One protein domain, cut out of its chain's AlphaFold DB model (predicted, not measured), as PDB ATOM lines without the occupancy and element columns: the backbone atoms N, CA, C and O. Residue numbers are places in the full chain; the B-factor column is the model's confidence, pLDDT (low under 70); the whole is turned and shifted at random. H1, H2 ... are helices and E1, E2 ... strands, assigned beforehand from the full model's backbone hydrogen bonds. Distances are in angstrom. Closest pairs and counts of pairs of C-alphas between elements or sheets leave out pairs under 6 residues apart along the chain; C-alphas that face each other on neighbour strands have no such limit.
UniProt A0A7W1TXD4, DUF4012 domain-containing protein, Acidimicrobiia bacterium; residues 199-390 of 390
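AT A GLANCE: This is residues 199 to 390 of the 390 residues of the protein "DUF4012 domain-containing protein" of Acidimicrobiia bacterium (UniProt A0A7W1TXD4). This is a long sandwich of two strongly twisted sheets face to face, seven strands in one and six in the other, with most strands running along the length of a rod. One end holds the short helices H1 and H2 and the long link of residues 256 to 267; the other end holds E11 and the last residues of E13. The 192 printed residues have two named helices and thirteen named strands, in the order E1 H1 E2 E3 H2 E4 to E13. The sheets, both mixed, run E6 E7 E4 E1 E9 E13 E11 and E5 E8 E3 E2 E10 E12. The class is mostly strand; the whole is compact, with a radius of gyration of the C-alphas of 18.2 A and spans of 60 by 29 by 28 A.

HOW THE PARTS SIT: E1, residues 199 to 206, has staggered pairing: parallel to E9, residues 330 to 336, with N 200 and O 334 at 3.0 A, and antiparallel to E4, residues 268 to 276, with N 203 and O 273 at 2.9 A. H1, residues 212 to 215, is on this sheet, over E4 at a height of 8.8 A; their closest C-alphas, of Ile 212 and Asn 268, are 5.5 A apart. H1 only grazes the other sheet. E2, residues 216 to 226, and E3, residues 232 to 243, form a hairpin, N 221 and O 238 at 2.8 A. H2, residues 252 to 255, is on neither sheet and is close but not clearly touching H1, the closest C-alphas, of Ile 212 and Ile 255, being 6.3 A apart. Both helices are too short for an O i to N i+4 pair. E7, residues 300 to 309, bends by 52 degrees at residue 306; it is antiparallel to E4, N 272 and O 305 at 2.9 A, and forms a hairpin with edge strand E6, residues 293 to 297, N 302 and O 295 at 2.8 A. E8, residues 313 to 324, is antiparallel to E3, N 237 and O 319 at 2.9 A, and to edge strand E5, residues 279 to 285, N 281 and O 320 at 2.8 A. E10, residues 344 to 351, is parallel to E2, N 222 and O 347 at 2.8 A, and antiparallel to edge strand E12, residues 371 to 377, N 348 and O 373 at 2.9 A. E13, residues 381 to 389, is antiparallel to E9, N 333 and O 383 at 2.9 A, and to edge strand E11, residues 356 to 362, N 386 and O 360 at 2.9 A.

IN THESE COORDINATES: E1 begins at C-alpha 199, (42.183, 23.999, 94.237), and E13 ends at C-alpha 389, (40.353, 25.280, 69.563). From first to last C-alpha E8 measures 36.7 A, E3 36.1 A and E2 32.2 A.

THE WHOLE: The C-alphas of Pro 251 and Arg 390, the two farthest apart, are 61.1 A apart. The printed part has no cut; the link H2 to E4 is long. Its mean pLDDT is 95.1, with residues 259 to 261 under 70.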
ATOM      1  N   TYR A 199      42.770  24.477  92.994       98.31
ATOM      2  CA  TYR A 199      42.183  23.999  94.237       98.31
ATOM      3  C   TYR A 199      41.395  25.116  94.921       98.31
ATOM      4  O   TYR A 199      41.834  26.270  94.978       98.31
ATOM      5  N   VAL A 200      40.254  24.753  95.506       98.44
ATOM      6  CA  VAL A 200      39.483  25.645  96.373       98.44
ATOM      7  C   VAL A 200      38.945  24.883  97.577       98.44
ATOM      8  O   VAL A 200      38.361  23.811  97.438       98.44
ATOM      9  N   SER A 201      39.120  25.432  98.777       97.81
ATOM     10  CA  SER A 201      38.492  24.893  99.987       97.81
ATOM     11  C   SER A 201      38.138  25.999 100.967       97.81
ATOM     12  O   SER A 201      38.941  26.909 101.197       97.81
ATOM     13  N   LEU A 202      36.934  25.906 101.531       98.12
ATOM     14  CA  LEU A 202      36.426  26.791 102.570       98.12
ATOM     15  C   LEU A 202      36.571  26.122 103.938       98.12
ATOM     16  O   LEU A 202      35.940  25.101 104.215       98.12
ATOM     17  N   VAL A 203      37.356  26.744 104.814       97.56
ATOM     18  CA  VAL A 203      37.566  26.291 106.191       97.56
ATOM     19  C   VAL A 203      37.164  27.404 107.146       97.56
ATOM     20  O   VAL A 203      37.541  28.562 106.964       97.56
ATOM     21  N   THR A 204      36.400  27.073 108.179       96.12
ATOM     22  CA  THR A 204      35.944  28.035 109.182       96.12
ATOM     23  C   THR A 204      36.199  27.520 110.588       96.12
ATOM     24  O   THR A 204      35.906  26.362 110.878       96.12
ATOM     25  N   ASN A 205      36.676  28.398 111.466       94.12
ATOM     26  CA  ASN A 205      36.811  28.138 112.896       94.12
ATOM     27  C   ASN A 205      35.965  29.142 113.687       94.12
ATOM     28  O   ASN A 205      36.163  30.353 113.553       94.12
ATOM     29  N   ASN A 206      35.029  28.670 114.513       93.00
ATOM     30  CA  ASN A 206      34.210  29.558 115.337       93.00
ATOM     31  C   ASN A 206      35.048  30.158 116.473       93.00
ATOM     32  O   ASN A 206      35.450  29.486 117.414       93.00
ATOM     33  N   SER A 207      35.286  31.461 116.374       90.31
ATOM     34  CA  SER A 207      36.036  32.271 117.335       90.31
ATOM     35  C   SER A 207      35.131  33.015 118.325       90.31
ATOM     36  O   SER A 207      35.605  33.848 119.094       90.31
ATOM     37  N   GLY A 208      33.820  32.768 118.286       89.00
ATOM     38  CA  GLY A 208      32.850  33.247 119.272       89.00
ATOM     39  C   GLY A 208      32.793  32.383 120.534       89.00
ATOM     40  O   GLY A 208      32.269  32.838 121.550       89.00
ATOM     41  N   GLY A 209      33.332  31.156 120.484       87.56
ATOM     42  CA  GLY A 209      33.321  30.208 121.606       87.56
ATOM     43  C   GLY A 209      31.913  29.782 122.032       87.56
ATOM     44  O   GLY A 209      31.667  29.463 123.191       87.56
ATOM     45  N   ASN A 210      30.987  29.814 121.077       91.19
ATOM     46  CA  ASN A 210      29.587  29.454 121.231       91.19
ATOM     47  C   ASN A 210      29.266  28.255 120.322       91.19
ATOM     48  O   ASN A 210      30.163  27.665 119.721       91.19
ATOM     49  N   LYS A 211      27.998  27.856 120.231       93.56
ATOM     50  CA  LYS A 211      27.561  26.698 119.428       93.56
ATOM     51  C   LYS A 211      26.736  27.112 118.213       93.56
ATOM     52  O   LYS A 211      25.922  26.339 117.718       93.56
ATOM     53  N   ILE A 212      26.933  28.336 117.726       95.44
ATOM     54  CA  ILE A 212      26.126  28.899 116.638       95.44
ATOM     55  C   ILE A 212      26.405  28.232 115.281       95.44
ATOM     56  O   ILE A 212      25.583  28.342 114.375       95.44
ATOM     57  N   ASP A 213      27.482  27.457 115.136       94.62
ATOM     58  CA  ASP A 213      27.711  26.633 113.936       94.62
ATOM     59  C   ASP A 213      26.577  25.632 113.675       94.62
ATOM     60  O   ASP A 213      26.346  25.267 112.528       94.62
ATOM     61  N   LEU A 214      25.805  25.262 114.711       94.81
ATOM     62  CA  LEU A 214      24.568  24.475 114.590       94.81
ATOM     63  C   LEU A 214      23.517  25.117 113.667       94.81
ATOM     64  O   LEU A 214      22.600  24.434 113.224       94.81
ATOM     65  N   PHE A 215      23.611  26.426 113.429       96.19
ATOM     66  CA  PHE A 215      22.641  27.213 112.671       96.19
ATOM     67  C   PHE A 215      23.260  27.898 111.447       96.19
ATOM     68  O   PHE A 215      22.637  28.797 110.875       96.19
ATOM     69  N   LEU A 216      24.500  27.558 111.096       97.56
ATOM     70  CA  LEU A 216      25.219  28.206 110.009       97.56
ATOM     71  C   LEU A 216      25.058  27.411 108.711       97.56
ATOM     72  O   LEU A 216      25.616  26.326 108.574       97.56
ATOM     73  N   ASP A 217      24.388  28.010 107.730       97.94
ATOM     74  CA  ASP A 217      24.404  27.527 106.351       97.94
ATOM     75  C   ASP A 217      25.586  28.168 105.605       97.94
ATOM     76  O   ASP A 217      25.790  29.389 105.663       97.94
ATOM     77  N   ARG A 218      26.339  27.353 104.863       98.25
ATOM     78  CA  ARG A 218      27.474  27.778 104.035       98.25
ATOM     79  C   ARG A 218      27.236  27.408 102.576       98.25
ATOM     80  O   ARG A 218      26.908  26.263 102.260       98.25
ATOM     81  N   ALA A 219      27.446  28.365 101.678       98.62
ATOM     82  CA  ALA A 219      27.472  28.103 100.245       98.62
ATOM     83  C   ALA A 219      28.688  28.749  99.575       98.62
ATOM     84  O   ALA A 219      29.021  29.892  99.875       98.62
ATOM     85  N   LEU A 220      29.319  28.028  98.647       98.75
ATOM     86  CA  LEU A 220      30.478  28.477  97.874       98.75
ATOM     87  C   LEU A 220      30.152  28.427  96.378       98.75
ATOM     88  O   LEU A 220      29.927  27.354  95.825       98.75
ATOM     89  N   SER A 221      30.180  29.577  95.709       98.81
ATOM     90  CA  SER A 221      30.177  29.666  94.248       98.81
ATOM     91  C   SER A 221      31.596  29.952  93.767       98.81
ATOM     92  O   SER A 221      32.173  30.978  94.120       98.81
ATOM     93  N   TYR A 222      32.166  29.053  92.970       98.81
ATOM     94  CA  TYR A 222      33.501  29.200  92.402       98.81
ATOM     95  C   TYR A 222      33.419  29.278  90.879       98.81
ATOM     96  O   TYR A 222      32.986  28.337  90.205       98.81
ATOM     97  N   ARG A 223      33.815  30.425  90.330       98.62
ATOM     98  CA  ARG A 223      33.741  30.728  88.898       98.62
ATOM     99  C   ARG A 223      35.149  30.904  88.358       98.62
ATOM    100  O   ARG A 223      35.814  31.834  88.782       98.62
ATOM    101  N   ALA A 224      35.580  30.061  87.427       98.50
ATOM    102  CA  ALA A 224      36.931  30.094  86.872       98.50
ATOM    103  C   ALA A 224      36.930  30.227  85.344       98.50
ATOM    104  O   ALA A 224      36.051  29.712  84.649       98.50
ATOM    105  N   THR A 225      37.956  30.890  84.819       98.12
ATOM    106  CA  THR A 225      38.341  30.879  83.402       98.12
ATOM    107  C   THR A 225      39.788  30.418  83.312       98.12
ATOM    108  O   THR A 225      40.632  30.931  84.039       98.12
ATOM    109  N   PHE A 226      40.073  29.484  82.406       97.81
ATOM    110  CA  PHE A 226      41.412  28.938  82.168       97.81
ATOM    111  C   PHE A 226      41.783  29.079  80.693       97.81
ATOM    112  O   PHE A 226      40.995  28.678  79.836       97.81
ATOM    113  N   ASP A 227      42.964  29.622  80.387       96.88
ATOM    114  CA  ASP A 227      43.517  29.672  79.029       96.88
ATOM    115  C   ASP A 227      44.482  28.512  78.756       96.88
ATOM    116  O   ASP A 227      45.643  28.571  79.164       96.88
ATOM    117  N   PRO A 228      44.069  27.498  77.966       97.06
ATOM    118  CA  PRO A 228      44.903  26.334  77.671       97.06
ATOM    119  C   PRO A 228      46.195  26.672  76.911       97.06
ATOM    120  O   PRO A 228      47.126  25.867  76.890       97.06
ATOM    121  N   ALA A 229      46.255  27.827  76.231       96.69
ATOM    122  CA  ALA A 229      47.439  28.240  75.477       96.69
ATOM    123  C   ALA A 229      48.557  28.779  76.372       96.69
ATOM    124  O   ALA A 229      49.728  28.624  76.030       96.69
ATOM    125  N   THR A 230      48.191  29.464  77.453       96.56
ATOM    126  CA  THR A 230      49.129  30.207  78.302       96.56
ATOM    127  C   THR A 230      49.276  29.587  79.683       96.56
ATOM    128  O   THR A 230      50.361  29.660  80.239       96.56
ATOM    129  N   GLY A 231      48.229  28.937  80.193       97.25
ATOM    130  CA  GLY A 231      48.137  28.470  81.573       97.25
ATOM    131  C   GLY A 231      47.434  29.453  82.508       97.25
ATOM    132  O   GLY A 231      47.170  29.102  83.655       97.25
ATOM    133  N   ALA A 232      47.101  30.659  82.034       98.00
ATOM    134  CA  ALA A 232      46.511  31.701  82.864       98.00
ATOM    135  C   ALA A 232      45.130  31.292  83.402       98.00
ATOM    136  O   ALA A 232      44.273  30.823  82.645       98.00
ATOM    137  N   VAL A 233      44.909  31.530  84.695       98.25
ATOM    138  CA  VAL A 233      43.633  31.324  85.386       98.25
ATOM    139  C   VAL A 233      43.198  32.604  86.072       98.25
ATOM    140  O   VAL A 233      43.990  33.260  86.741       98.25
ATOM    141  N   THR A 234      41.915  32.920  85.947       98.62
ATOM    142  CA  THR A 234      41.231  33.896  86.799       98.62
ATOM    143  C   THR A 234      40.034  33.219  87.435       98.62
ATOM    144  O   THR A 234      39.280  32.546  86.722       98.62
ATOM    145  N   ALA A 235      39.825  33.421  88.731       98.81
ATOM    146  CA  ALA A 235      38.690  32.853  89.434       98.81
ATOM    147  C   ALA A 235      38.074  33.816  90.451       98.81
ATOM    148  O   ALA A 235      38.764  34.632  91.046       98.81
ATOM    149  N   THR A 236      36.775  33.668  90.686       98.94
ATOM    150  CA  THR A 236      36.038  34.362  91.742       98.94
ATOM    151  C   THR A 236      35.435  33.320  92.676       98.94
ATOM    152  O   THR A 236      34.674  32.457  92.226       98.94
ATOM    153  N   ALA A 237      35.744  33.411  93.968       98.88
ATOM    154  CA  ALA A 237      35.111  32.623  95.021       98.88
ATOM    155  C   ALA A 237      34.130  33.511  95.797       98.88
ATOM    156  O   ALA A 237      34.540  34.476  96.434       98.88
ATOM    157  N   GLU A 238      32.843  33.191  95.749       98.94
ATOM    158  CA  GLU A 238      31.787  33.888  96.483       98.94
ATOM    159  C   GLU A 238      31.210  32.958  97.552       98.94
ATOM    160  O   GLU A 238      30.676  31.890  97.246       98.94
ATOM    161  N   ILE A 239      31.327  33.362  98.812       98.88
ATOM    162  CA  ILE A 239      30.959  32.579  99.986       98.88
ATOM    163  C   ILE A 239      29.763  33.252 100.651       98.88
ATOM    164  O   ILE A 239      29.878  34.350 101.194       98.88
ATOM    165  N   ASN A 240      28.618  32.579 100.634       98.81
ATOM    166  CA  ASN A 240      27.405  33.019 101.307       98.81
ATOM    167  C   ASN A 240      27.303  32.315 102.666       98.81
ATOM    168  O   ASN A 240      27.271  31.085 102.737       98.81
ATOM    169  N   LEU A 241      27.242  33.103 103.738       98.75
ATOM    170  CA  LEU A 241      27.139  32.638 105.120       98.75
ATOM    171  C   LEU A 241      25.795  33.089 105.681       98.75
ATOM    172  O   LEU A 241      25.569  34.293 105.807       98.75
ATOM    173  N   ALA A 242      24.910  32.158 106.030       98.62
ATOM    174  CA  ALA A 242      23.615  32.483 106.619       98.62
ATOM    175  C   ALA A 242      23.503  31.907 108.030       98.62
ATOM    176  O   ALA A 242      23.502  30.699 108.225       98.62
ATOM    177  N   ASN A 243      23.383  32.790 109.017       98.19
ATOM    178  CA  ASN A 243      23.175  32.410 110.402       98.19
ATOM    179  C   ASN A 243      21.673  32.390 110.706       98.19
ATOM    180  O   ASN A 243      21.007  33.427 110.697       98.19
ATOM    181  N   ARG A 244      21.143  31.198 110.974       97.62
ATOM    182  CA  ARG A 244      19.734  30.953 111.311       97.62
ATOM    183  C   ARG A 244      19.471  30.919 112.815       97.62
ATOM    184  O   ARG A 244      18.348  30.620 113.217       97.62
ATOM    185  N   ALA A 245      20.475  31.195 113.644       96.56
ATOM    186  CA  ALA A 245      20.300  31.178 115.085       96.56
ATOM    187  C   ALA A 245      19.353  32.294 115.532       96.56
ATOM    188  O   ALA A 245      19.402  33.395 114.974       96.56
ATOM    189  N   PRO A 246      18.534  32.046 116.565       95.88
ATOM    190  CA  PRO A 246      17.743  33.097 117.172       95.88
ATOM    191  C   PRO A 246      18.641  34.040 117.982       95.88
ATOM    192  O   PRO A 246      19.660  33.638 118.546       95.88
ATOM    193  N   ALA A 247      18.217  35.295 118.117       94.06
ATOM    194  CA  ALA A 247      18.910  36.269 118.964       94.06
ATOM    195  C   ALA A 247      18.720  36.021 120.479       94.06
ATOM    196  O   ALA A 247      19.401  36.631 121.300       94.06
ATOM    197  N   SER A 248      17.760  35.175 120.875       93.56
ATOM    198  CA  SER A 248      17.441  34.863 122.276       93.56
ATOM    199  C   SER A 248      16.654  33.550 122.399       93.56
ATOM    200  O   SER A 248      16.286  32.948 121.393       93.56
ATOM    201  N   GLY A 249      16.371  33.107 123.629       90.62
ATOM    202  CA  GLY A 249      15.510  31.945 123.894       90.62
ATOM    203  C   GLY A 249      16.216  30.586 123.890       90.62
ATOM    204  O   GLY A 249      15.564  29.571 124.112       90.62
ATOM    205  N   LEU A 250      17.533  30.564 123.679       91.19
ATOM    206  CA  LEU A 250      18.379  29.388 123.877       91.19
ATOM    207  C   LEU A 250      19.300  29.593 125.094       91.19
ATOM    208  O   LEU A 250      19.602  30.743 125.427       91.19
ATOM    209  N   PRO A 251      19.764  28.502 125.732       89.50
ATOM    210  CA  PRO A 251      20.747  28.548 126.813       89.50
ATOM    211  C   PRO A 251      21.983  29.389 126.482       89.50
ATOM    212  O   PRO A 251      22.496  29.345 125.360       89.50
ATOM    213  N   GLU A 252      22.504  30.099 127.484       86.94
ATOM    214  CA  GLU A 252      23.680  30.969 127.339       86.94
ATOM    215  C   GLU A 252      24.903  30.208 126.815       86.94
ATOM    216  O   GLU A 252      25.620  30.728 125.968       86.94
ATOM    217  N   TYR A 253      25.086  28.944 127.203       86.38
ATOM    218  CA  TYR A 253      26.168  28.099 126.687       86.38
ATOM    219  C   TYR A 253      26.129  27.922 125.156       86.38
ATOM    220  O   TYR A 253      27.166  27.762 124.514       86.38
ATOM    221  N   LEU A 254      24.931  27.912 124.556       89.81
ATOM    222  CA  LEU A 254      24.763  27.747 123.109       89.81
ATOM    223  C   LEU A 254      24.953  29.065 122.364       89.81
ATOM    224  O   LEU A 254      25.649  29.093 121.349       89.81
ATOM    225  N   ILE A 255      24.296  30.133 122.831       91.38
ATOM    226  CA  ILE A 255      24.182  31.386 122.070       91.38
ATOM    227  C   ILE A 255      25.061  32.523 122.576       91.38
ATOM    228  O   ILE A 255      25.316  33.465 121.826       91.38
ATOM    229  N   GLY A 256      25.498  32.464 123.829       88.75
ATOM    230  CA  GLY A 256      26.399  33.434 124.434       88.75
ATOM    231  C   GLY A 256      27.820  33.226 123.932       88.75
ATOM    232  O   GLY A 256      28.251  32.096 123.726       88.75
ATOM    233  N   SER A 257      28.548  34.318 123.717       83.56
ATOM    234  CA  SER A 257      29.943  34.256 123.274       83.56
ATOM    235  C   SER A 257      30.883  34.250 124.474       83.56
ATOM    236  O   SER A 257      30.721  35.061 125.382       83.56
ATOM    237  N   SER A 258      31.896  33.380 124.466       73.94
ATOM    238  CA  SER A 258      32.937  33.352 125.505       73.94
ATOM    239  C   SER A 258      34.079  34.349 125.240       73.94
ATOM    240  O   SER A 258      35.029  34.428 126.021       73.94
ATOM    241  N   GLY A 259      34.020  35.059 124.107       64.19
ATOM    242  CA  GLY A 259      34.981  36.073 123.669       64.19
ATOM    243  C   GLY A 259      34.705  37.480 124.228       64.19
ATOM    244  O   GLY A 259      34.090  37.621 125.285       64.19
ATOM    245  N   PRO A 260      35.172  38.546 123.545       58.97
ATOM    246  CA  PRO A 260      34.901  39.933 123.923       58.97
ATOM    247  C   PRO A 260      33.414  40.186 124.224       58.97
ATOM    248  O   PRO A 260      32.532  39.698 123.519       58.97
ATOM    249  N   THR A 261      33.138  40.967 125.273       63.22
ATOM    250  CA  THR A 261      31.783  41.199 125.814       63.22
ATOM    251  C   THR A 261      30.830  41.933 124.862       63.22
ATOM    252  O   THR A 261      29.684  42.185 125.221       63.22
ATOM    253  N   ASP A 262      31.298  42.344 123.685       78.19
ATOM    254  CA  ASP A 262      30.555  43.120 122.693       78.19
ATOM    255  C   ASP A 262      29.934  42.274 121.571       78.19
ATOM    256  O   ASP A 262      29.234  42.829 120.726       78.19
ATOM    257  N   ILE A 263      30.133  40.949 121.557       87.62
ATOM    258  CA  ILE A 263      29.498  40.058 120.575       87.62
ATOM    259  C   ILE A 263      28.067  39.720 121.038       87.62
ATOM    260  O   ILE A 263      27.909  39.018 122.041       87.62
ATOM    261  N   PRO A 264      27.008  40.164 120.327       90.94
ATOM    262  CA  PRO A 264      25.633  39.882 120.735       90.94
ATOM    263  C   PRO A 264      25.325  38.375 120.729       90.94
ATOM    264  O   PRO A 264      25.825  37.667 119.845       90.94
ATOM    265  N   PRO A 265      24.461  37.880 121.639       93.06
ATOM    266  CA  PRO A 265      24.009  36.493 121.621       93.06
ATOM    267  C   PRO A 265      23.453  36.082 120.257       93.06
ATOM    268  O   PRO A 265      22.817  36.875 119.561       93.06
ATOM    269  N   GLY A 266      23.714  34.839 119.864       94.88
ATOM    270  CA  GLY A 266      23.288  34.310 118.570       94.88
ATOM    271  C   GLY A 266      24.219  34.665 117.410       94.88
ATOM    272  O   GLY A 266      23.996  34.189 116.304       94.88
ATOM    273  N   THR A 267      25.265  35.471 117.617       96.50
ATOM    274  CA  THR A 267      26.226  35.817 116.557       96.50
ATOM    275  C   THR A 267      27.194  34.665 116.299       96.50
ATOM    276  O   THR A 267      27.839  34.174 117.227       96.50
ATOM    277  N   ASN A 268      27.368  34.282 115.034       95.81
ATOM    278  CA  ASN A 268      28.477  33.426 114.624       95.81
ATOM    279  C   ASN A 268      29.686  34.311 114.283       95.81
ATOM    280  O   ASN A 268      29.574  35.181 113.420       95.81
ATOM    281  N   ARG A 269      30.828  34.125 114.951       95.25
ATOM    282  CA  ARG A 269      32.076  34.824 114.613       95.25
ATOM    283  C   ARG A 269      33.073  33.813 114.068       95.25
ATOM    284  O   ARG A 269      33.665  33.065 114.835       95.25
ATOM    285  N   LEU A 270      33.309  33.841 112.765       94.81
ATOM    286  CA  LEU A 270      34.207  32.915 112.085       94.81
ATOM    287  C   LEU A 270      35.587  33.528 111.907       94.81
ATOM    288  O   LEU A 270      35.697  34.667 111.467       94.81
ATOM    289  N   PHE A 271      36.632  32.751 112.162       95.19
ATOM    290  CA  PHE A 271      37.890  32.887 111.441       95.19
ATOM    291  C   PHE A 271      37.758  32.068 110.153       95.19
ATOM    292  O   PHE A 271      37.877  30.841 110.159       95.19
ATOM    293  N   LEU A 272      37.389  32.750 109.069       97.69
ATOM    294  CA  LEU A 272      37.175  32.162 107.751       97.69
ATOM    295  C   LEU A 272      38.507  32.075 107.017       97.69
ATOM    296  O   LEU A 272      39.283  33.023 107.070       97.69
ATOM    297  N   SER A 273      38.753  30.967 106.325       98.31
ATOM    298  CA  SER A 273      39.933  30.725 105.496       98.31
ATOM    299  C   SER A 273      39.529  30.150 104.136       98.31
ATOM    300  O   SER A 273      38.826  29.142 104.083       98.31
ATOM    301  N   LEU A 274      40.002  30.757 103.044       98.62
ATOM    302  CA  LEU A 274      39.947  30.169 101.703       98.62
ATOM    303  C   LEU A 274      41.343  29.687 101.305       98.62
ATOM    304  O   LEU A 274      42.291  30.472 101.313       98.62
ATOM    305  N   LEU A 275      41.463  28.410 100.947       98.56
ATOM    306  CA  LEU A 275      42.709  27.814 100.473       98.56
ATOM    307  C   LEU A 275      42.691  27.719  98.943       98.56
ATOM    308  O   LEU A 275      41.736  27.176  98.389       98.56
ATOM    309  N   SER A 276      43.743  28.197  98.273       98.44
ATOM    310  CA  SER A 276      43.903  28.101  96.812       98.44
ATOM    311  C   SER A 276      45.374  28.246  96.384       98.44
ATOM    312  O   SER A 276      46.119  28.974  97.039       98.44
ATOM    313  N   PRO A 277      45.839  27.602  95.293       97.56
ATOM    314  CA  PRO A 277      47.157  27.872  94.715       97.56
ATOM    315  C   PRO A 277      47.220  29.239  94.023       97.56
ATOM    316  O   PRO A 277      48.311  29.754  93.782       97.56
ATOM    317  N   LEU A 278      46.067  29.833  93.708       98.56
ATOM    318  CA  LEU A 278      45.972  31.128  93.047       98.56
ATOM    319  C   LEU A 278      46.285  32.272  94.022       98.56
ATOM    320  O   LEU A 278      46.021  32.176  95.226       98.56
ATOM    321  N   ALA A 279      46.845  33.359  93.496       98.44
ATOM    322  CA  ALA A 279      47.120  34.600  94.212       98.44
ATOM    323  C   ALA A 279      45.833  35.424  94.400       98.44
ATOM    324  O   ALA A 279      44.978  35.442  93.515       98.44
ATOM    325  N   LEU A 280      45.699  36.115  95.534       98.75
ATOM    326  CA  LEU A 280      44.576  37.009  95.827       98.75
ATOM    327  C   LEU A 280      44.808  38.391  95.217       98.75
ATOM    328  O   LEU A 280      45.766  39.074  95.569       98.75
ATOM    329  N   GLU A 281      43.877  38.824  94.373       98.62
ATOM    330  CA  GLU A 281      43.841  40.183  93.820       98.62
ATOM    331  C   GLU A 281      43.047  41.136  94.721       98.62
ATOM    332  O   GLU A 281      43.391  42.308  94.877       98.62
ATOM    333  N   GLY A 282      41.988  40.636  95.359       98.50
ATOM    334  CA  GLY A 282      41.189  41.414  96.296       98.50
ATOM    335  C   GLY A 282      40.096  40.591  96.960       98.50
ATOM    336  O   GLY A 282      39.686  39.552  96.449       98.50
ATOM    337  N   ALA A 283      39.617  41.071  98.106       98.88
ATOM    338  CA  ALA A 283      38.500  40.471  98.818       98.88
ATOM    339  C   ALA A 283      37.521  41.536  99.314       98.88
ATOM    340  O   ALA A 283      37.912  42.666  99.630       98.88
ATOM    341  N   THR A 284      36.244  41.171  99.402       98.94
ATOM    342  CA  THR A 284      35.185  42.026  99.944       98.94
ATOM    343  C   THR A 284      34.269  41.271 100.898       98.94
ATOM    344  O   THR A 284      34.100  40.062 100.768       98.94
ATOM    345  N   LEU A 285      33.675  42.000 101.841       98.81
ATOM    346  CA  LEU A 285      32.567  41.576 102.691       98.81
ATOM    347  C   LEU A 285      31.384  42.492 102.379       98.81
ATOM    348  O   LEU A 285      31.478  43.700 102.576       98.81
ATOM    349  N   ASP A 286      30.301  41.930 101.849       98.62
ATOM    350  CA  ASP A 286      29.115  42.672 101.402       98.62
ATOM    351  C   ASP A 286      29.453  43.844 100.447       98.62
ATOM    352  O   ASP A 286      28.810  44.893 100.454       98.62
ATOM    353  N   GLY A 287      30.484  43.665  99.611       98.38
ATOM    354  CA  GLY A 287      30.959  44.659  98.640       98.38
ATOM    355  C   GLY A 287      31.937  45.705  99.191       98.38
ATOM    356  O   GLY A 287      32.493  46.476  98.409       98.38
ATOM    357  N   GLU A 288      32.197  45.726 100.499       98.69
ATOM    358  CA  GLU A 288      33.227  46.574 101.105       98.69
ATOM    359  C   GLU A 288      34.567  45.842 101.191       98.69
ATOM    360  O   GLU A 288      34.602  44.627 101.365       98.69
ATOM    361  N   LEU A 289      35.685  46.569 101.077       98.56
ATOM    362  CA  LEU A 289      37.029  45.986 101.140       98.56
ATOM    363  C   LEU A 289      37.212  45.164 102.424       98.56
ATOM    364  O   LEU A 289      37.083  45.696 103.527       98.56
ATOM    365  N   LEU A 290      37.599  43.898 102.267       98.50
ATOM    366  CA  LEU A 290      37.923  42.995 103.365       98.50
ATOM    367  C   LEU A 290      39.429  42.705 103.356       98.50
ATOM    368  O   LEU A 290      39.901  41.948 102.508       98.50
ATOM    369  N   PRO A 291      40.213  43.287 104.279       97.50
ATOM    370  CA  PRO A 291      41.607  42.909 104.445       97.50
ATOM    371  C   PRO A 291      41.716  41.446 104.882       97.50
ATOM    372  O   PRO A 291      41.122  41.046 105.883       97.50
ATOM    373  N   MET A 292      42.509  40.671 104.148       97.31
ATOM    374  CA  MET A 292      42.772  39.264 104.435       97.31
ATOM    375  C   MET A 292      44.227  39.098 104.868       97.31
ATOM    376  O   MET A 292      45.139  39.666 104.264       97.31
ATOM    377  N   SER A 293      44.455  38.293 105.900       95.12
ATOM    378  CA  SER A 293      45.779  37.726 106.165       95.12
ATOM    379  C   SER A 293      46.114  36.684 105.097       95.12
ATOM    380  O   SER A 293      45.210  36.073 104.525       95.12
ATOM    381  N   THR A 294      47.399  36.525 104.785       95.25
ATOM    382  CA  THR A 294      47.879  35.564 103.786       95.25
ATOM    383  C   THR A 294      48.996  34.730 104.378       95.25
ATOM    384  O   THR A 294      49.960  35.270 104.921       95.25
ATOM    385  N   GLU A 295      48.876  33.420 104.227       93.88
ATOM    386  CA  GLU A 295      49.869  32.435 104.638       93.88
ATOM    387  C   GLU A 295      49.966  31.313 103.599       93.88
ATOM    388  O   GLU A 295      49.231  31.309 102.613       93.88
ATOM    389  N   VAL A 296      50.864  30.353 103.826       93.69
ATOM    390  CA  VAL A 296      50.994  29.152 102.997       93.69
ATOM    391  C   VAL A 296      50.782  27.911 103.857       93.69
ATOM    392  O   VAL A 296      51.335  27.822 104.950       93.69
ATOM    393  N   LEU A 297      50.001  26.955 103.355       92.88
ATOM    394  CA  LEU A 297      49.784  25.642 103.965       92.88
ATOM    395  C   LEU A 297      49.792  24.576 102.868       92.88
ATOM    396  O   LEU A 297      49.001  24.668 101.931       92.88
ATOM    397  N   GLU A 298      50.680  23.582 102.963       92.31
ATOM    398  CA  GLU A 298      50.748  22.449 102.024       92.31
ATOM    399  C   GLU A 298      50.679  22.864 100.538       92.31
ATOM    400  O   GLU A 298      49.893  22.343  99.743       92.31
ATOM    401  N   GLY A 299      51.476  23.874 100.164       90.50
ATOM    402  CA  GLY A 299      51.568  24.384  98.789       90.50
ATOM    403  C   GLY A 299      50.399  25.262  98.327       90.50
ATOM    404  O   GLY A 299      50.331  25.600  97.149       90.50
ATOM    405  N   ARG A 300      49.488  25.645  99.228       96.00
ATOM    406  CA  ARG A 300      48.347  26.531  98.950       96.00
ATOM    407  C   ARG A 300      48.541  27.863  99.650       96.00
ATOM    408  O   ARG A 300      49.000  27.886 100.790       96.00
ATOM    409  N   ASN A 301      48.120  28.950  99.016       97.69
ATOM    410  CA  ASN A 301      47.870  30.189  99.738       97.69
ATOM    411  C   ASN A 301      46.631  29.999 100.610       97.69
ATOM    412  O   ASN A 301      45.667  29.348 100.196       97.69
ATOM    413  N   VAL A 302      46.646  30.587 101.800       97.69
ATOM    414  CA  VAL A 302      45.485  30.629 102.676       97.69
ATOM    415  C   VAL A 302      45.150  32.067 103.002       97.69
ATOM    416  O   VAL A 302      45.960  32.779 103.596       97.69
ATOM    417  N   TYR A 303      43.949  32.475 102.608       98.38
ATOM    418  CA  TYR A 303      43.433  33.817 102.825       98.38
ATOM    419  C   TYR A 303      42.443  33.789 103.972       98.38
ATOM    420  O   TYR A 303      41.390  33.162 103.838       98.38
ATOM    421  N   SER A 304      42.746  34.495 105.065       97.81
ATOM    422  CA  SER A 304      41.917  34.432 106.271       97.81
ATOM    423  C   SER A 304      41.492  35.791 106.819       97.81
ATOM    424  O   SER A 304      42.287  36.735 106.855       97.81
ATOM    425  N   ALA A 305      40.252  35.874 107.306       96.69
ATOM    426  CA  ALA A 305      39.716  37.038 108.010       96.69
ATOM    427  C   ALA A 305      38.649  36.647 109.039       96.69
ATOM    428  O   ALA A 305      38.007  35.599 108.941       96.69
ATOM    429  N   PHE A 306      38.434  37.527 110.019       95.38
ATOM    430  CA  PHE A 306      37.305  37.404 110.933       95.38
ATOM    431  C   PHE A 306      36.026  37.946 110.293       95.38
ATOM    432  O   PHE A 306      35.996  39.094 109.852       95.38
ATOM    433  N   VAL A 307      34.956  37.154 110.313       96.81
ATOM    434  CA  VAL A 307      33.628  37.531 109.813       96.81
ATOM    435  C   VAL A 307      32.598  37.271 110.905       96.81
ATOM    436  O   VAL A 307      32.451  36.144 111.372       96.81
ATOM    437  N   SER A 308      31.875  38.311 111.316       96.50
ATOM    438  CA  SER A 308      30.757  38.187 112.255       96.50
ATOM    439  C   SER A 308      29.433  38.193 111.496       96.50
ATOM    440  O   SER A 308      29.123  39.161 110.800       96.50
ATOM    441  N   ILE A 309      28.634  37.145 111.676       97.88
ATOM    442  CA  ILE A 309      27.288  37.003 111.123       97.88
ATOM    443  C   ILE A 309      26.288  37.090 112.287       97.88
ATOM    444  O   ILE A 309      26.161  36.127 113.053       97.88
ATOM    445  N   PRO A 310      25.590  38.228 112.463       97.31
ATOM    446  CA  PRO A 310      24.532  38.368 113.465       97.31
ATOM    447  C   PRO A 310      23.456  37.274 113.346       97.31
ATOM    448  O   PRO A 310      23.309  36.696 112.261       97.31
ATOM    449  N   PRO A 311      22.682  37.004 114.413       97.69
ATOM    450  CA  PRO A 311      21.542  36.092 114.338       97.69
ATOM    451  C   PRO A 311      20.567  36.518 113.235       97.69
ATOM    452  O   PRO A 311      20.434  37.706 112.935       97.69
ATOM    453  N   GLU A 312      19.901  35.534 112.632       97.88
ATOM    454  CA  GLU A 312      18.885  35.722 111.585       97.88
ATOM    455  C   GLU A 312      19.352  36.584 110.394       97.88
ATOM    456  O   GLU A 312      18.568  37.304 109.771       97.88
ATOM    457  N   SER A 313      20.644  36.526 110.062       98.50
ATOM    458  CA  SER A 313      21.242  37.367 109.024       98.50
ATOM    459  C   SER A 313      22.178  36.592 108.103       98.50
ATOM    460  O   SER A 313      22.478  35.416 108.320       98.50
ATOM    461  N   SER A 314      22.629  37.246 107.036       98.69
ATOM    462  CA  SER A 314      23.599  36.672 106.108       98.69
ATOM    463  C   SER A 314      24.706  37.666 105.779       98.69
ATOM    464  O   SER A 314      24.533  38.877 105.943       98.69
ATOM    465  N   ARG A 315      25.852  37.135 105.361       98.81
ATOM    466  CA  ARG A 315      27.028  37.872 104.894       98.81
ATOM    467  C   ARG A 315      27.586  37.200 103.649       98.81
ATOM    468  O   ARG A 315      27.547  35.972 103.560       98.81
ATOM    469  N   VAL A 316      28.120  37.993 102.726       98.88
ATOM    470  CA  VAL A 316      28.749  37.495 101.499       98.88
ATOM    471  C   VAL A 316      30.207  37.919 101.468       98.88
ATOM    472  O   VAL A 316      30.509  39.110 101.519       98.88
ATOM    473  N   VAL A 317      31.111  36.947 101.379       98.94
ATOM    474  CA  VAL A 317      32.542  37.191 101.179       98.94
ATOM    475  C   VAL A 317      32.901  36.848  99.741       98.94
ATOM    476  O   VAL A 317      32.678  35.720  99.315       98.94
ATOM    477  N   THR A 318      33.489  37.785  99.008       98.94
ATOM    478  CA  THR A 318      33.940  37.557  97.626       98.94
ATOM    479  C   THR A 318      35.447  37.713  97.550       98.94
ATOM    480  O   THR A 318      35.967  38.718  98.029       98.94
ATOM    481  N   LEU A 319      36.138  36.753  96.941       98.88
ATOM    482  CA  LEU A 319      37.571  36.794  96.672       98.88
ATOM    483  C   LEU A 319      37.811  36.688  95.166       98.88
ATOM    484  O   LEU A 319      37.292  35.778  94.520       98.88
ATOM    485  N   GLU A 320      38.627  37.593  94.636       98.88
ATOM    486  CA  GLU A 320      39.114  37.569  93.257       98.88
ATOM    487  C   GLU A 320      40.531  36.996  93.238       98.88
ATOM    488  O   GLU A 320      41.414  37.460  93.965       98.88
ATOM    489  N   LEU A 321      40.743  35.975  92.415       98.88
ATOM    490  CA  LEU A 321      41.946  35.155  92.377       98.88
ATOM    491  C   LEU A 321      42.530  35.110  90.962       98.88
ATOM    492  O   LEU A 321      41.799  35.070  89.970       98.88
ATOM    493  N   THR A 322      43.854  35.052  90.862       98.75
ATOM    494  CA  THR A 322      44.564  34.899  89.586       98.75
ATOM    495  C   THR A 322      45.789  34.007  89.729       98.75
ATOM    496  O   THR A 322      46.381  33.901  90.803       98.75
ATOM    497  N   GLY A 323      46.206  33.362  88.647       97.81
ATOM    498  CA  GLY A 323      47.410  32.544  88.656       97.81
ATOM    499  C   GLY A 323      47.732  31.911  87.313       97.81
ATOM    500  O   GLY A 323      47.186  32.279  86.273       97.81
ATOM    501  N   ASP A 324      48.649  30.953  87.356       96.81
ATOM    502  CA  ASP A 324      49.132  30.205  86.201       96.81
ATOM    503  C   ASP A 324      49.262  28.726  86.594       96.81
ATOM    504  O   ASP A 324      49.956  28.398  87.559       96.81
ATOM    505  N   LEU A 325      48.566  27.845  85.873       96.44
ATOM    506  CA  LEU A 325      48.589  26.388  86.078       96.44
ATOM    507  C   LEU A 325      49.453  25.654  85.039       96.44
ATOM    508  O   LEU A 325      49.472  24.423  84.988       96.44
ATOM    509  N   GLY A 326      50.171  26.404  84.205       96.69
ATOM    510  CA  GLY A 326      50.908  25.925  83.049       96.69
ATOM    511  C   GLY A 326      50.013  25.697  81.823       96.69
ATOM    512  O   GLY A 326      48.829  25.373  81.941       96.69
ATOM    513  N   PRO A 327      50.560  25.855  80.604       96.62
ATOM    514  CA  PRO A 327      49.814  25.590  79.383       96.62
ATOM    515  C   PRO A 327      49.507  24.095  79.253       96.62
ATOM    516  O   PRO A 327      50.341  23.234  79.542       96.62
ATOM    517  N   GLY A 328      48.327  23.776  78.738       96.44
ATOM    518  CA  GLY A 328      47.887  22.397  78.583       96.44
ATOM    519  C   GLY A 328      46.407  22.307  78.237       96.44
ATOM    520  O   GLY A 328      45.650  23.230  78.520       96.44
ATOM    521  N   PRO A 329      45.963  21.200  77.623       96.25
ATOM    522  CA  PRO A 329      44.576  21.054  77.198       96.25
ATOM    523  C   PRO A 329      43.618  20.766  78.358       96.25
ATOM    524  O   PRO A 329      42.425  20.671  78.106       96.25
ATOM    525  N   THR A 330      44.107  20.585  79.587       97.31
ATOM    526  CA  THR A 330      43.322  20.076  80.715       97.31
ATOM    527  C   THR A 330      43.347  21.061  81.871       97.31
ATOM    528  O   THR A 330      44.417  21.453  82.323       97.31
ATOM    529  N   TYR A 331      42.164  21.389  82.377       98.12
ATOM    530  CA  TYR A 331      41.965  22.029  83.670       98.12
ATOM    531  C   TYR A 331      41.546  20.962  84.682       98.12
ATOM    532  O   TYR A 331      40.623  20.189  84.407       98.12
ATOM    533  N   GLN A 332      42.208  20.928  85.834       98.00
ATOM    534  CA  GLN A 332      41.840  20.107  86.984       98.00
ATOM    535  C   GLN A 332      41.540  21.035  88.160       98.00
ATOM    536  O   GLN A 332      42.258  22.012  88.354       98.00
ATOM    537  N   LEU A 333      40.475  20.736  88.902       98.31
ATOM    538  CA  LEU A 333      40.076  21.447  90.109       98.31
ATOM    539  C   LEU A 333      39.721  20.444  91.197       98.31
ATOM    540  O   LEU A 333      38.767  19.677  91.046       98.31
ATOM    541  N   ASP A 334      40.431  20.535  92.310       97.75
ATOM    542  CA  ASP A 334      40.108  19.807  93.528       97.75
ATOM    543  C   ASP A 334      39.328  20.737  94.480       97.75
ATOM    544  O   ASP A 334      39.773  21.830  94.838       97.75
ATOM    545  N   VAL A 335      38.122  20.320  94.868       97.75
ATOM    546  CA  VAL A 335      37.238  21.049  95.787       97.75
ATOM    547  C   VAL A 335      37.332  20.399  97.164       97.75
ATOM    548  O   VAL A 335      36.732  19.346  97.399       97.75
ATOM    549  N   GLY A 336      38.104  21.016  98.056       95.94
ATOM    550  CA  GLY A 336      38.368  20.505  99.399       95.94
ATOM    551  C   GLY A 336      37.205  20.734 100.362       95.94
ATOM    552  O   GLY A 336      36.513  21.751 100.293       95.94
ATOM    553  N   HIS A 337      37.032  19.807 101.298       94.62
ATOM    554  CA  HIS A 337      35.901  19.723 102.222       94.62
ATOM    555  C   HIS A 337      36.330  19.978 103.675       94.62
ATOM    556  O   HIS A 337      37.416  19.573 104.079       94.62
ATOM    557  N   GLN A 338      35.457  20.601 104.470       95.75
ATOM    558  CA  GLN A 338      35.552  20.612 105.930       95.75
ATOM    559  C   GLN A 338      34.318  19.898 106.500       95.75
ATOM    560  O   GLN A 338      33.207  20.281 106.130       95.75
ATOM    561  N   PRO A 339      34.465  18.924 107.420       94.75
ATOM    562  CA  PRO A 339      33.321  18.274 108.045       94.75
ATOM    563  C   PRO A 339      32.532  19.264 108.906       94.75
ATOM    564  O   PRO A 339      32.940  19.635 110.005       94.75
ATOM    565  N   THR A 340      31.372  19.675 108.408       93.50
ATOM    566  CA  THR A 340      30.375  20.488 109.115       93.50
ATOM    567  C   THR A 340      29.124  19.661 109.410       93.50
ATOM    568  O   THR A 340      29.021  18.503 109.003       93.50
ATOM    569  N   ILE A 341      28.175  20.212 110.168       88.81
ATOM    570  CA  ILE A 341      26.906  19.527 110.472       88.81
ATOM    571  C   ILE A 341      26.086  19.388 109.189       88.81
ATOM    572  O   ILE A 341      25.741  18.278 108.790       88.81
ATOM    573  N   GLU A 342      25.867  20.517 108.517       90.50
ATOM    574  CA  GLU A 342      25.279  20.579 107.186       90.50
ATOM    575  C   GLU A 342      26.399  20.713 106.144       90.50
ATOM    576  O   GLU A 342      27.218  21.630 106.268       90.50
ATOM    577  N   PRO A 343      26.478  19.820 105.139       94.31
ATOM    578  CA  PRO A 343      27.447  19.927 104.051       94.31
ATOM    579  C   PRO A 343      27.339  21.256 103.293       94.31
ATOM    580  O   PRO A 343      26.234  21.753 103.068       94.31
ATOM    581  N   ASP A 344      28.466  21.780 102.808       96.31
ATOM    582  CA  ASP A 344      28.464  23.011 102.009       96.31
ATOM    583  C   ASP A 344      27.653  22.849 100.722       96.31
ATOM    584  O   ASP A 344      27.823  21.880  99.976       96.31
ATOM    585  N   ALA A 345      26.840  23.851 100.394       98.06
ATOM    586  CA  ALA A 345      26.262  23.967  99.062       98.06
ATOM    587  C   ALA A 345      27.293  24.587  98.108       98.06
ATOM    588  O   ALA A 345      27.591  25.778  98.188       98.06
ATOM    589  N   VAL A 346      27.841  23.797  97.190       98.44
ATOM    590  CA  VAL A 346      28.884  24.252  96.264       98.44
ATOM    591  C   VAL A 346      28.351  24.329  94.842       98.44
ATOM    592  O   VAL A 346      27.760  23.376  94.337       98.44
ATOM    593  N   GLU A 347      28.611  25.449  94.176       98.44
ATOM    594  CA  GLU A 347      28.415  25.642  92.743       98.44
ATOM    595  C   GLU A 347      29.764  25.922  92.081       98.44
ATOM    596  O   GLU A 347      30.465  26.861  92.449       98.44
ATOM    597  N   ILE A 348      30.115  25.132  91.071       98.50
ATOM    598  CA  ILE A 348      31.312  25.349  90.260       98.50
ATOM    599  C   ILE A 348      30.886  25.725  88.852       98.50
ATOM    600  O   ILE A 348      30.016  25.073  88.264       98.50
ATOM    601  N   ARG A 349      31.544  26.734  88.283       98.19
ATOM    602  CA  ARG A 349      31.368  27.155  86.894       98.19
ATOM    603  C   ARG A 349      32.719  27.421  86.238       98.19
ATOM    604  O   ARG A 349      33.459  28.294  86.671       98.19
ATOM    605  N   LEU A 350      33.001  26.707  85.156       98.19
ATOM    606  CA  LEU A 350      34.209  26.854  84.350       98.19
ATOM    607  C   LEU A 350      33.852  27.370  82.955       98.19
ATOM    608  O   LEU A 350      33.109  26.720  82.210       98.19
ATOM    609  N   GLU A 351      34.397  28.525  82.587       95.75
ATOM    610  CA  GLU A 351      34.147  29.171  81.299       95.75
ATOM    611  C   GLU A 351      35.361  29.037  80.362       95.75
ATOM    612  O   GLU A 351      36.495  29.289  80.771       95.75
ATOM    613  N   PRO A 352      35.164  28.637  79.089       93.44
ATOM    614  CA  PRO A 352      36.244  28.631  78.119       93.44
ATOM    615  C   PRO A 352      36.519  30.047  77.597       93.44
ATOM    616  O   PRO A 352      35.576  30.768  77.252       93.44
ATOM    617  N   PRO A 353      37.792  30.434  77.424       93.75
ATOM    618  CA  PRO A 353      38.132  31.723  76.846       93.75
ATOM    619  C   PRO A 353      37.763  31.789  75.354       93.75
ATOM    620  O   PRO A 353      37.506  30.764  74.702       93.75
ATOM    621  N   PRO A 354      37.747  32.996  74.758       93.06
ATOM    622  CA  PRO A 354      37.451  33.172  73.341       93.06
ATOM    623  C   PRO A 354      38.303  32.271  72.430       93.06
ATOM    624  O   PRO A 354      39.519  32.163  72.573       93.06
ATOM    625  N   GLY A 355      37.657  31.624  71.456       92.94
ATOM    626  CA  GLY A 355      38.325  30.723  70.506       92.94
ATOM    627  C   GLY A 355      38.578  29.300  71.021       92.94
ATOM    628  O   GLY A 355      39.083  28.476  70.257       92.94
ATOM    629  N   TRP A 356      38.179  28.992  72.256       95.00
ATOM    630  CA  TRP A 356      38.229  27.651  72.834       95.00
ATOM    631  C   TRP A 356      36.827  27.081  73.077       95.00
ATOM    632  O   TRP A 356      35.835  27.807  73.226       95.00
ATOM    633  N   ARG A 357      36.726  25.754  73.073       94.00
ATOM    634  CA  ARG A 357      35.557  25.005  73.538       94.00
ATOM    635  C   ARG A 357      36.007  23.968  74.559       94.00
ATOM    636  O   ARG A 357      37.113  23.454  74.460       94.00
ATOM    637  N   LEU A 358      35.126  23.676  75.507       95.38
ATOM    638  CA  LEU A 358      35.249  22.518  76.391       95.38
ATOM    639  C   LEU A 358      34.976  21.251  75.569       95.38
ATOM    640  O   LEU A 358      34.123  21.305  74.679       95.38
ATOM    641  N   ASP A 359      35.570  20.112  75.909       93.94
ATOM    642  CA  ASP A 359      35.347  18.805  75.270       93.94
ATOM    643  C   ASP A 359      34.923  17.748  76.309       93.94
ATOM    644  O   ASP A 359      33.726  17.602  76.585       93.94
ATOM    645  N   GLU A 360      35.863  17.024  76.912       96.38
ATOM    646  CA  GLU A 360      35.566  16.030  77.949       96.38
ATOM    647  C   GLU A 360      35.384  16.718  79.302       96.38
ATOM    648  O   GLU A 360      36.115  17.651  79.626       96.38
ATOM    649  N   LEU A 361      34.397  16.269  80.083       97.62
ATOM    650  CA  LEU A 361      34.094  16.786  81.418       97.62
ATOM    651  C   LEU A 361      34.016  15.620  82.407       97.62
ATOM    652  O   LEU A 361      33.309  14.644  82.148       97.62
ATOM    653  N   ALA A 362      34.677  15.748  83.556       97.75
ATOM    654  CA  ALA A 362      34.541  14.843  84.692       97.75
ATOM    655  C   ALA A 362      34.000  15.615  85.904       97.75
ATOM    656  O   ALA A 362      34.501  16.687  86.239       97.75
ATOM    657  N   GLY A 363      32.939  15.093  86.526       96.12
ATOM    658  CA  GLY A 363      32.269  15.727  87.673       96.12
ATOM    659  C   GLY A 363      31.461  16.994  87.343       96.12
ATOM    660  O   GLY A 363      30.869  17.596  88.236       96.12
ATOM    661  N   MET A 364      31.396  17.383  86.066       96.88
ATOM    662  CA  MET A 364      30.676  18.562  85.581       96.88
ATOM    663  C   MET A 364      29.735  18.229  84.427       96.88
ATOM    664  O   MET A 364      29.896  17.238  83.716       96.88
ATOM    665  N   THR A 365      28.767  19.113  84.208       95.94
ATOM    666  CA  THR A 365      27.829  19.059  83.086       95.94
ATOM    667  C   THR A 365      28.019  20.260  82.176       95.94
ATOM    668  O   THR A 365      28.394  21.345  82.612       95.94
ATOM    669  N   ARG A 366      27.778  20.077  80.878       93.69
ATOM    670  CA  ARG A 366      27.888  21.159  79.900       93.69
ATOM    671  C   ARG A 366      26.603  21.982  79.867       93.69
ATOM    672  O   ARG A 366      25.530  21.443  79.616       93.69
ATOM    673  N   SER A 367      26.740  23.294  80.014       88.19
ATOM    674  CA  SER A 367      25.720  24.294  79.688       88.19
ATOM    675  C   SER A 367      26.037  24.967  78.342       88.19
ATOM    676  O   SER A 367      27.063  24.685  77.720       88.19
ATOM    677  N   ALA A 368      25.177  25.876  77.869       77.19
ATOM    678  CA  ALA A 368      25.349  26.531  76.565       77.19
ATOM    679  C   ALA A 368      26.687  27.289  76.409       77.19
ATOM    680  O   ALA A 368      27.164  27.440  75.285       77.19
ATOM    681  N   ALA A 369      27.292  27.750  77.511       85.81
ATOM    682  CA  ALA A 369      28.517  28.556  77.490       85.81
ATOM    683  C   ALA A 369      29.610  28.114  78.482       85.81
ATOM    684  O   ALA A 369      30.715  28.637  78.406       85.81
ATOM    685  N   ALA A 370      29.339  27.166  79.384       94.62
ATOM    686  CA  ALA A 370      30.238  26.806  80.487       94.62
ATOM    687  C   ALA A 370      30.096  25.327  80.880       94.62
ATOM    688  O   ALA A 370      29.088  24.697  80.552       94.62
ATOM    689  N   ALA A 371      31.055  24.789  81.629       96.88
ATOM    690  CA  ALA A 371      30.864  23.577  82.419       96.88
ATOM    691  C   ALA A 371      30.419  23.963  83.833       96.88
ATOM    692  O   ALA A 371      30.958  24.903  84.407       96.88
ATOM    693  N   THR A 372      29.422  23.269  84.377       97.56
ATOM    694  CA  THR A 372      28.843  23.575  85.688       97.56
ATOM    695  C   THR A 372      28.574  22.317  86.498       97.56
ATOM    696  O   THR A 372      28.212  21.274  85.944       97.56
ATOM    697  N   THR A 373      28.678  22.422  87.817       97.50
ATOM    698  CA  THR A 373      28.172  21.410  88.748       97.50
ATOM    699  C   THR A 373      27.658  22.069  90.020       97.50
ATOM    700  O   THR A 373      28.140  23.133  90.407       97.50
ATOM    701  N   THR A 374      26.678  21.436  90.655       97.06
ATOM    702  CA  THR A 374      26.165  21.826  91.968       97.06
ATOM    703  C   THR A 374      26.147  20.588  92.843       97.06
ATOM    704  O   THR A 374      25.680  19.532  92.412       97.06
ATOM    705  N   LEU A 375      26.669  20.702  94.057       94.69
ATOM    706  CA  LEU A 375      26.870  19.570  94.948       94.69
ATOM    707  C   LEU A 375      26.732  19.983  96.412       94.69
ATOM    708  O   LEU A 375      27.103  21.088  96.789       94.69
ATOM    709  N   ALA A 376      26.210  19.069  97.228       96.38
ATOM    710  CA  ALA A 376      26.353  19.125  98.677       96.38
ATOM    711  C   ALA A 376      27.695  18.465  99.032       96.38
ATOM    712  O   ALA A 376      27.841  17.240  98.921       96.38
ATOM    713  N   LEU A 377      28.702  19.273  99.359       95.75
ATOM    714  CA  LEU A 377      30.081  18.826  99.533       95.75
ATOM    715  C   LEU A 377      30.233  18.147 100.894       95.75
ATOM    716  O   LEU A 377      30.337  18.811 101.914       95.75
ATOM    717  N   SER A 378      30.243  16.815 100.901       92.81
ATOM    718  CA  SER A 378      30.480  15.997 102.108       92.81
ATOM    719  C   SER A 378      31.836  15.290 102.102       92.81
ATOM    720  O   SER A 378      32.172  14.578 103.038       92.81
ATOM    721  N   LYS A 379      32.588  15.421 101.011       93.19
ATOM    722  CA  LYS A 379      33.930  14.871 100.807       93.19
ATOM    723  C   LYS A 379      34.587  15.626  99.663       93.19
ATOM    724  O   LYS A 379      33.862  16.144  98.808       93.19
ATOM    725  N   GLU A 380      35.911  15.590  99.593       94.25
ATOM    726  CA  GLU A 380      36.658  16.168  98.473       94.25
ATOM    727  C   GLU A 380      36.114  15.689  97.111       94.25
ATOM    728  O   GLU A 380      35.740  14.520  96.936       94.25
ATOM    729  N   GLN A 381      36.024  16.612  96.151       96.06
ATOM    730  CA  GLN A 381      35.623  16.328  94.772       96.06
ATOM    731  C   GLN A 381      36.721  16.753  93.811       96.06
ATOM    732  O   GLN A 381      37.162  17.895  93.850       96.06
ATOM    733  N   GLN A 382      37.083  15.864  92.891       96.75
ATOM    734  CA  GLN A 382      37.981  16.190  91.790       96.75
ATOM    735  C   GLN A 382      37.167  16.390  90.517       96.75
ATOM    736  O   GLN A 382      36.374  15.529  90.119       96.75
ATOM    737  N   LEU A 383      37.361  17.538  89.882       97.62
ATOM    738  CA  LEU A 383      36.690  17.953  88.661       97.62
ATOM    739  C   LEU A 383      37.739  18.171  87.575       97.62
ATOM    740  O   LEU A 383      38.842  18.642  87.844       97.62
ATOM    741  N   SER A 384      37.403  17.863  86.326       97.88
ATOM    742  CA  SER A 384      38.282  18.219  85.210       97.88
ATOM    743  C   SER A 384      37.526  18.515  83.928       97.88
ATOM    744  O   SER A 384      36.399  18.058  83.713       97.88
ATOM    745  N   ALA A 385      38.162  19.311  83.077       97.81
ATOM    746  CA  ALA A 385      37.692  19.606  81.738       97.81
ATOM    747  C   ALA A 385      38.857  19.644  80.752       97.81
ATOM    748  O   ALA A 385      39.909  20.210  81.056       97.81
ATOM    749  N   THR A 386      38.648  19.102  79.556       97.69
ATOM    750  CA  THR A 386      39.579  19.271  78.436       97.69
ATOM    751  C   THR A 386      39.089  20.332  77.459       97.69
ATOM    752  O   THR A 386      37.891  20.617  77.368       97.69
ATOM    753  N   PHE A 387      40.022  20.947  76.736       97.00
ATOM    754  CA  PHE A 387      39.771  22.068  75.841       97.00
ATOM    755  C   PHE A 387      40.388  21.837  74.460       97.00
ATOM    756  O   PHE A 387      41.534  21.398  74.336       97.00
ATOM    757  N   SER A 388      39.683  22.274  73.414       95.56
ATOM    758  CA  SER A 388      40.234  22.405  72.063       95.56
ATOM    759  C   SER A 388      39.921  23.764  71.445       95.56
ATOM    760  O   SER A 388      38.969  24.456  71.821       95.56
ATOM    761  N   ARG A 389      40.693  24.138  70.420       94.44
ATOM    762  CA  ARG A 389      40.353  25.280  69.563       94.44
ATOM    763  C   ARG A 389      39.007  25.034  68.870       94.44
ATOM    764  O   ARG A 389      38.674  23.886  68.553       94.44
ATOM    765  N   ARG A 390      38.231  26.106  68.695       88.38
ATOM    766  CA  ARG A 390      36.947  26.067  67.979       88.38
ATOM    767  C   ARG A 390      37.120  25.767  66.502       88.38
ATOM    768  O   ARG A 390      38.052  26.337  65.896       88.38
TER     769      ARG A 390